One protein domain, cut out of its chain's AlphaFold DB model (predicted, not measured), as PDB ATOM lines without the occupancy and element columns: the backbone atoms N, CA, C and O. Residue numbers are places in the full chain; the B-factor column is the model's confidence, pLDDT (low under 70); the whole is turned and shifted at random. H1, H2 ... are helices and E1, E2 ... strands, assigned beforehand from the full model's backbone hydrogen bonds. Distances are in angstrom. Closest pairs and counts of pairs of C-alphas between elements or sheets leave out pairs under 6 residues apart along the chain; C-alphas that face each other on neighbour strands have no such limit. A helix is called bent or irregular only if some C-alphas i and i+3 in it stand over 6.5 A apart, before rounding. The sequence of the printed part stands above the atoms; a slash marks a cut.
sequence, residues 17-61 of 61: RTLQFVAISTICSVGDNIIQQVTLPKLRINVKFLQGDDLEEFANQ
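AT A GLANCE: This is residues 17 to 61 of the 61 residues of an uncharacterized protein of Rhizophagus irregularis (UniProt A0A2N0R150). Helix H1 is at one end, a small two-strand parallel sheet of E1 and E2 lies between the two helices, and the short helix H2 is at the far end of an outstretched tail. The tail makes much of the length, and residues 52 to 57, of which 55 to 57 belong to H2, stick out. The printed part has 45 residues with two named helices and two named strands, in the order H1, E1, E2, H2; the class is mixed, helices and strands, with 22 residues, under half, in named elements. It is only just loose, close to compact, with a radius of gyration of the C-alphas of 11.4 A, and spans 29 by 22 by 16 A.

IN THESE COORDINATES: H1, residues 17 to 27, begins with C-alpha 17 at (426.951, 211.275, 500.820) and is 15.7 A long. E1, residues 33 to 35, is 6.9 A long, and E2, residues 46 to 48, is 6.6 A long. H2, residues 55 to 59, is 6.5 A long and ends with C-alpha 59 at (414.325, 206.075, 477.042).

HOW THE PARTS SIT: E1 and E2 are parallel neighbours, with 31 degrees between their directions. The C-alphas of Asn 33 and Asn 46 face each other at 4.8 A. N 34 and O 46 are within hydrogen-bond range at 2.9 A, as are N 48 and O 34 at 2.9 A. H1 is apart from E2 and from H2, and E1 is apart from H2. In H1 and H2 every O i to N i+4 pair is within hydrogen-bond range.

THE WHOLE: The two C-alphas farthest apart, those of Thr 18 and Glu 56, are 30.9 A from each other. The printed part has no cut and ends at Gln 61, the chain's last residue. The link from H1 to E1 is tight, those from E1 to E2 and from E2 to H2 are short, and no link is long. The mean pLDDT of the printed part is 81.2, and residues 51, 57 and 60 to 61 are under 70.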
ATOM      1  N   ARG A  17     428.103 210.378 501.048       83.88
ATOM      2  CA  ARG A  17     426.951 211.275 500.820       83.88
ATOM      3  C   ARG A  17     427.380 212.700 500.476       83.88
ATOM      4  O   ARG A  17     426.731 213.356 499.667       83.88
ATOM      5  N   THR A  18     428.473 213.174 501.077       86.12
ATOM      6  CA  THR A  18     429.030 214.495 500.754       86.12
ATOM      7  C   THR A  18     429.619 214.496 499.348       86.12
ATOM      8  O   THR A  18     429.420 215.462 498.621       86.12
ATOM      9  N   LEU A  19     430.262 213.401 498.934       87.50
ATOM     10  CA  LEU A  19     430.784 213.248 497.576       87.50
ATOM     11  C   LEU A  19     429.678 213.317 496.513       87.50
ATOM     12  O   LEU A  19     429.814 214.064 495.552       87.50
ATOM     13  N   GLN A  20     428.555 212.619 496.716       87.81
ATOM     14  CA  GLN A  20     427.409 212.695 495.796       87.81
ATOM     15  C   GLN A  20     426.839 214.114 495.703       87.81
ATOM     16  O   GLN A  20     426.569 214.602 494.610       87.81
ATOM     17  N   PHE A  21     426.694 214.800 496.841       86.94
ATOM     18  CA  PHE A  21     426.218 216.180 496.847       86.94
ATOM     19  C   PHE A  21     427.183 217.124 496.120       86.94
ATOM     20  O   PHE A  21     426.742 217.924 495.296       86.94
ATOM     21  N   VAL A  22     428.492 217.007 496.379       88.19
ATOM     22  CA  VAL A  22     429.497 217.855 495.727       88.19
ATOM     23  C   VAL A  22     429.529 217.603 494.221       88.19
ATOM     24  O   VAL A  22     429.556 218.564 493.456       88.19
ATOM     25  N   ALA A  23     429.429 216.339 493.796       87.69
ATOM     26  CA  ALA A  23     429.390 215.962 492.389       87.69
ATOM     27  C   ALA A  23     428.191 216.601 491.682       87.69
ATOM     28  O   ALA A  23     428.382 217.345 490.725       87.69
ATOM     29  N   ILE A  24     426.977 216.413 492.213       88.50
ATOM     30  CA  ILE A  24     425.748 216.980 491.635       88.50
ATOM     31  C   ILE A  24     425.819 218.509 491.604       88.50
ATOM     32  O   ILE A  24     425.498 219.113 490.591       88.50
ATOM     33  N   SER A  25     426.300 219.148 492.675       86.38
ATOM     34  CA  SER A  25     426.435 220.612 492.712       86.38
ATOM     35  C   SER A  25     427.481 221.170 491.741       86.38
ATOM     36  O   SER A  25     427.429 222.350 491.409       86.38
ATOM     37  N   THR A  26     428.439 220.343 491.315       88.31
ATOM     38  CA  THR A  26     429.500 220.749 490.384       88.31
ATOM     39  C   THR A  26     429.060 220.577 488.935       88.31
ATOM     40  O   THR A  26     429.392 221.414 488.100       88.31
ATOM     41  N   ILE A  27     428.335 219.495 488.624       89.25
ATOM     42  CA  ILE A  27     427.980 219.138 487.242       89.25
ATOM     43  C   ILE A  27     426.580 219.604 486.830       89.25
ATOM     44  O   ILE A  27     426.336 219.752 485.637       89.25
ATOM     45  N   CYS A  28     425.669 219.828 487.781       87.94
ATOM     46  CA  CYS A  28     424.289 220.219 487.505       87.94
ATOM     47  C   CYS A  28     424.032 221.687 487.850       87.94
ATOM     48  O   CYS A  28     424.458 222.197 488.888       87.94
ATOM     49  N   SER A  29     423.257 222.344 486.999       87.69
ATOM     50  CA  SER A  29     422.796 223.722 487.120       87.69
ATOM     51  C   SER A  29     421.273 223.797 487.270       87.69
ATOM     52  O   SER A  29     420.539 222.827 487.083       87.69
ATOM     53  N   VAL A  30     420.774 224.981 487.633       87.62
ATOM     54  CA  VAL A  30     419.332 225.237 487.750       87.62
ATOM     55  C   VAL A  30     418.635 224.943 486.421       87.62
ATOM     56  O   VAL A  30     419.014 225.498 485.392       87.62
ATOM     57  N   GLY A  31     417.579 224.129 486.466       83.44
ATOM     58  CA  GLY A  31     416.825 223.716 485.279       83.44
ATOM     59  C   GLY A  31     417.294 222.408 484.638       83.44
ATOM     60  O   GLY A  31     416.588 221.900 483.768       83.44
ATOM     61  N   ASP A  32     418.408 221.826 485.091       86.94
ATOM     62  CA  ASP A  32     418.831 220.506 484.626       86.94
ATOM     63  C   ASP A  32     417.871 219.411 485.108       86.94
ATOM     64  O   ASP A  32     417.228 219.521 486.157       86.94
ATOM     65  N   ASN A  33     417.784 218.339 484.320       86.06
ATOM     66  CA  ASN A  33     417.016 217.147 484.648       86.06
ATOM     67  C   ASN A  33     417.980 216.020 485.000       86.06
ATOM     68  O   ASN A  33     418.804 215.637 484.170       86.06
ATOM     69  N   ILE A  34     417.853 215.469 486.204       87.31
ATOM     70  CA  ILE A  34     418.639 214.313 486.636       87.31
ATOM     71  C   ILE A  34     417.724 213.159 487.020       87.31
ATOM     72  O   ILE A  34     416.629 213.362 487.544       87.31
ATOM     73  N   ILE A  35     418.196 211.941 486.781       87.06
ATOM     74  CA  ILE A  35     417.529 210.721 487.220       87.06
ATOM     75  C   ILE A  35     418.184 210.279 488.520       87.06
ATOM     76  O   ILE A  35     419.384 209.996 488.547       87.06
ATOM     77  N   GLN A  36     417.422 210.249 489.612       82.38
ATOM     78  CA  GLN A  36     417.968 209.875 490.914       82.38
ATOM     79  C   GLN A  36     416.881 209.420 491.893       82.38
ATOM     80  O   GLN A  36     415.728 209.822 491.800       82.38
ATOM     81  N   GLN A  37     417.264 208.613 492.888       77.06
ATOM     82  CA  GLN A  37     416.348 208.085 493.910       77.06
ATOM     83  C   GLN A  37     416.043 209.077 495.052       77.06
ATOM     84  O   GLN A  37     415.257 208.772 495.945       77.06
ATOM     85  N   VAL A  38     416.657 210.264 495.072       78.56
ATOM     86  CA  VAL A  38     416.471 211.256 496.145       78.56
ATOM     87  C   VAL A  38     416.246 212.637 495.542       78.56
ATOM     88  O   VAL A  38     416.977 213.058 494.651       78.56
ATOM     89  N   THR A  39     415.258 213.366 496.059       75.88
ATOM     90  CA  THR A  39     414.930 214.730 495.628       75.88
ATOM     91  C   THR A  39     415.864 215.781 496.224       75.88
ATOM     92  O   THR A  39     416.212 215.748 497.405       75.88
ATOM     93  N   LEU A  40     416.208 216.786 495.411       80.50
ATOM     94  CA  LEU A  40     417.080 217.907 495.782       80.50
ATOM     95  C   LEU A  40     416.363 219.263 495.607       80.50
ATOM     96  O   LEU A  40     416.771 220.097 494.797       80.50
ATOM     97  N   PRO A  41     415.305 219.539 496.395       75.56
ATOM     98  CA  PRO A  41     414.405 220.674 496.161       75.56
ATOM     99  C   PRO A  41     415.084 222.048 496.285       75.56
ATOM    100  O   PRO A  41     414.633 223.025 495.694       75.56
ATOM    101  N   LYS A  42     416.188 222.143 497.035       82.50
ATOM    102  CA  LYS A  42     416.912 223.404 497.259       82.50
ATOM    103  C   LYS A  42     417.793 223.830 496.083       82.50
ATOM    104  O   LYS A  42     418.140 225.003 496.004       82.50
ATOM    105  N   LEU A  43     418.139 222.908 495.184       79.75
ATOM    106  CA  LEU A  43     419.030 223.176 494.051       79.75
ATOM    107  C   LEU A  43     418.275 223.618 492.786       79.75
ATOM    108  O   LEU A  43     418.912 223.990 491.809       79.75
ATOM    109  N   ARG A  44     416.929 223.624 492.799       81.81
ATOM    110  CA  ARG A  44     416.078 223.911 491.622       81.81
ATOM    111  C   ARG A  44     416.460 223.078 490.382       81.81
ATOM    112  O   ARG A  44     416.356 223.547 489.251       81.81
ATOM    113  N   ILE A  45     416.896 221.847 490.622       86.25
ATOM    114  CA  ILE A  45     417.143 220.814 489.616       86.25
ATOM    115  C   ILE A  45     415.912 219.913 489.613       86.25
ATOM    116  O   ILE A  45     415.374 219.594 490.682       86.25
ATOM    117  N   ASN A  46     415.449 219.521 488.434       82.88
ATOM    118  CA  ASN A  46     414.332 218.603 488.321       82.88
ATOM    119  C   ASN A  46     414.843 217.165 488.469       82.88
ATOM    120  O   ASN A  46     415.752 216.743 487.756       82.88
ATOM    121  N   VAL A  47     414.271 216.421 489.413       83.12
ATOM    122  CA  VAL A  47     414.649 215.027 489.664       83.12
ATOM    123  C   VAL A  47     413.530 214.129 489.171       83.12
ATOM    124  O   VAL A  47     412.404 214.230 489.664       83.12
ATOM    125  N   LYS A  48     413.844 213.252 488.220       84.62
ATOM    126  CA  LYS A  48     412.947 212.181 487.802       84.62
ATOM    127  C   LYS A  48     413.343 210.884 488.504       84.62
ATOM    128  O   LYS A  48     414.526 210.588 488.675       84.62
ATOM    129  N   PHE A  49     412.342 210.132 488.934       82.38
ATOM    130  CA  PHE A  49     412.536 208.844 489.584       82.38
ATOM    131  C   PHE A  49     412.264 207.745 488.565       82.38
ATOM    132  O   PHE A  49     411.273 207.818 487.845       82.38
ATOM    133  N   LEU A  50     413.147 206.753 488.529       79.69
ATOM    134  CA  LEU A  50     412.982 205.522 487.766       79.69
ATOM    135  C   LEU A  50     412.775 204.372 488.744       79.69
ATOM    136  O   LEU A  50     413.487 204.277 489.754       79.69
ATOM    137  N   GLN A  51     411.785 203.525 488.473       69.50
ATOM    138  CA  GLN A  51     411.416 202.424 489.355       69.50
ATOM    139  C   GLN A  51     411.917 201.093 488.775       69.50
ATOM    140  O   GLN A  51     411.150 200.309 488.236       69.50
ATOM    141  N   GLY A  52     413.208 200.809 488.957       73.00
ATOM    142  CA  GLY A  52     413.838 199.558 488.516       73.00
ATOM    143  C   GLY A  52     414.914 199.777 487.456       73.00
ATOM    144  O   GLY A  52     415.325 200.908 487.209       73.00
ATOM    145  N   ASP A  53     415.377 198.681 486.855       72.25
ATOM    146  CA  ASP A  53     416.426 198.663 485.824       72.25
ATOM    147  C   ASP A  53     415.841 198.598 484.400       72.25
ATOM    148  O   ASP A  53     416.455 198.051 483.480       72.25
ATOM    149  N   ASP A  54     414.621 199.106 484.214       74.25
ATOM    150  CA  ASP A  54     413.916 199.008 482.942       74.25
ATOM    151  C   ASP A  54     414.431 200.064 481.951       74.25
ATOM    152  O   ASP A  54     414.207 201.272 482.088       74.25
ATOM    153  N   LEU A  55     415.179 199.600 480.949       71.50
ATOM    154  CA  LEU A  55     415.822 200.457 479.950       71.50
ATOM    155  C   LEU A  55     414.802 201.221 479.092       71.50
ATOM    156  O   LEU A  55     415.114 202.299 478.579       71.50
ATOM    157  N   GLU A  56     413.586 200.691 478.943       74.81
ATOM    158  CA  GLU A  56     412.518 201.330 478.168       74.81
ATOM    159  C   GLU A  56     411.903 202.522 478.909       74.81
ATOM    160  O   GLU A  56     411.541 203.525 478.286       74.81
ATOM    161  N   GLU A  57     411.833 202.457 480.240       69.75
ATOM    162  CA  GLU A  57     411.400 203.583 481.067       69.75
ATOM    163  C   GLU A  57     412.432 204.715 480.993       69.75
ATOM    164  O   GLU A  57     412.050 205.875 480.879       69.75
ATOM    165  N   PHE A  58     413.732 204.401 480.949       71.94
ATOM    166  CA  PHE A  58     414.792 205.406 480.802       71.94
ATOM    167  C   PHE A  58     414.709 206.165 479.470       71.94
ATOM    168  O   PHE A  58     414.890 207.381 479.440       71.94
ATOM    169  N   ALA A  59     414.413 205.468 478.370       75.94
ATOM    170  CA  ALA A  59     414.325 206.075 477.042       75.94
ATOM    171  C   ALA A  59     413.125 207.028 476.875       75.94
ATOM    172  O   ALA A  59     413.163 207.913 476.022       75.94
ATOM    173  N   ASN A  60     412.073 206.858 477.683       69.94
ATOM    174  CA  ASN A  60     410.829 207.628 477.605       69.94
ATOM    175  C   ASN A  60     410.749 208.799 478.607       69.94
ATOM    176  O   ASN A  60     409.675 209.381 478.770       69.94
ATOM    177  N   GLN A  61     411.853 209.136 479.288       64.69
ATOM    178  CA  GLN A  61     411.896 210.146 480.356       64.69
ATOM    179  C   GLN A  61     412.005 211.583 479.855       64.69
ATOM    180  O   GLN A  61     413.079 212.011 479.384       64.69
TER     181      GLN A  61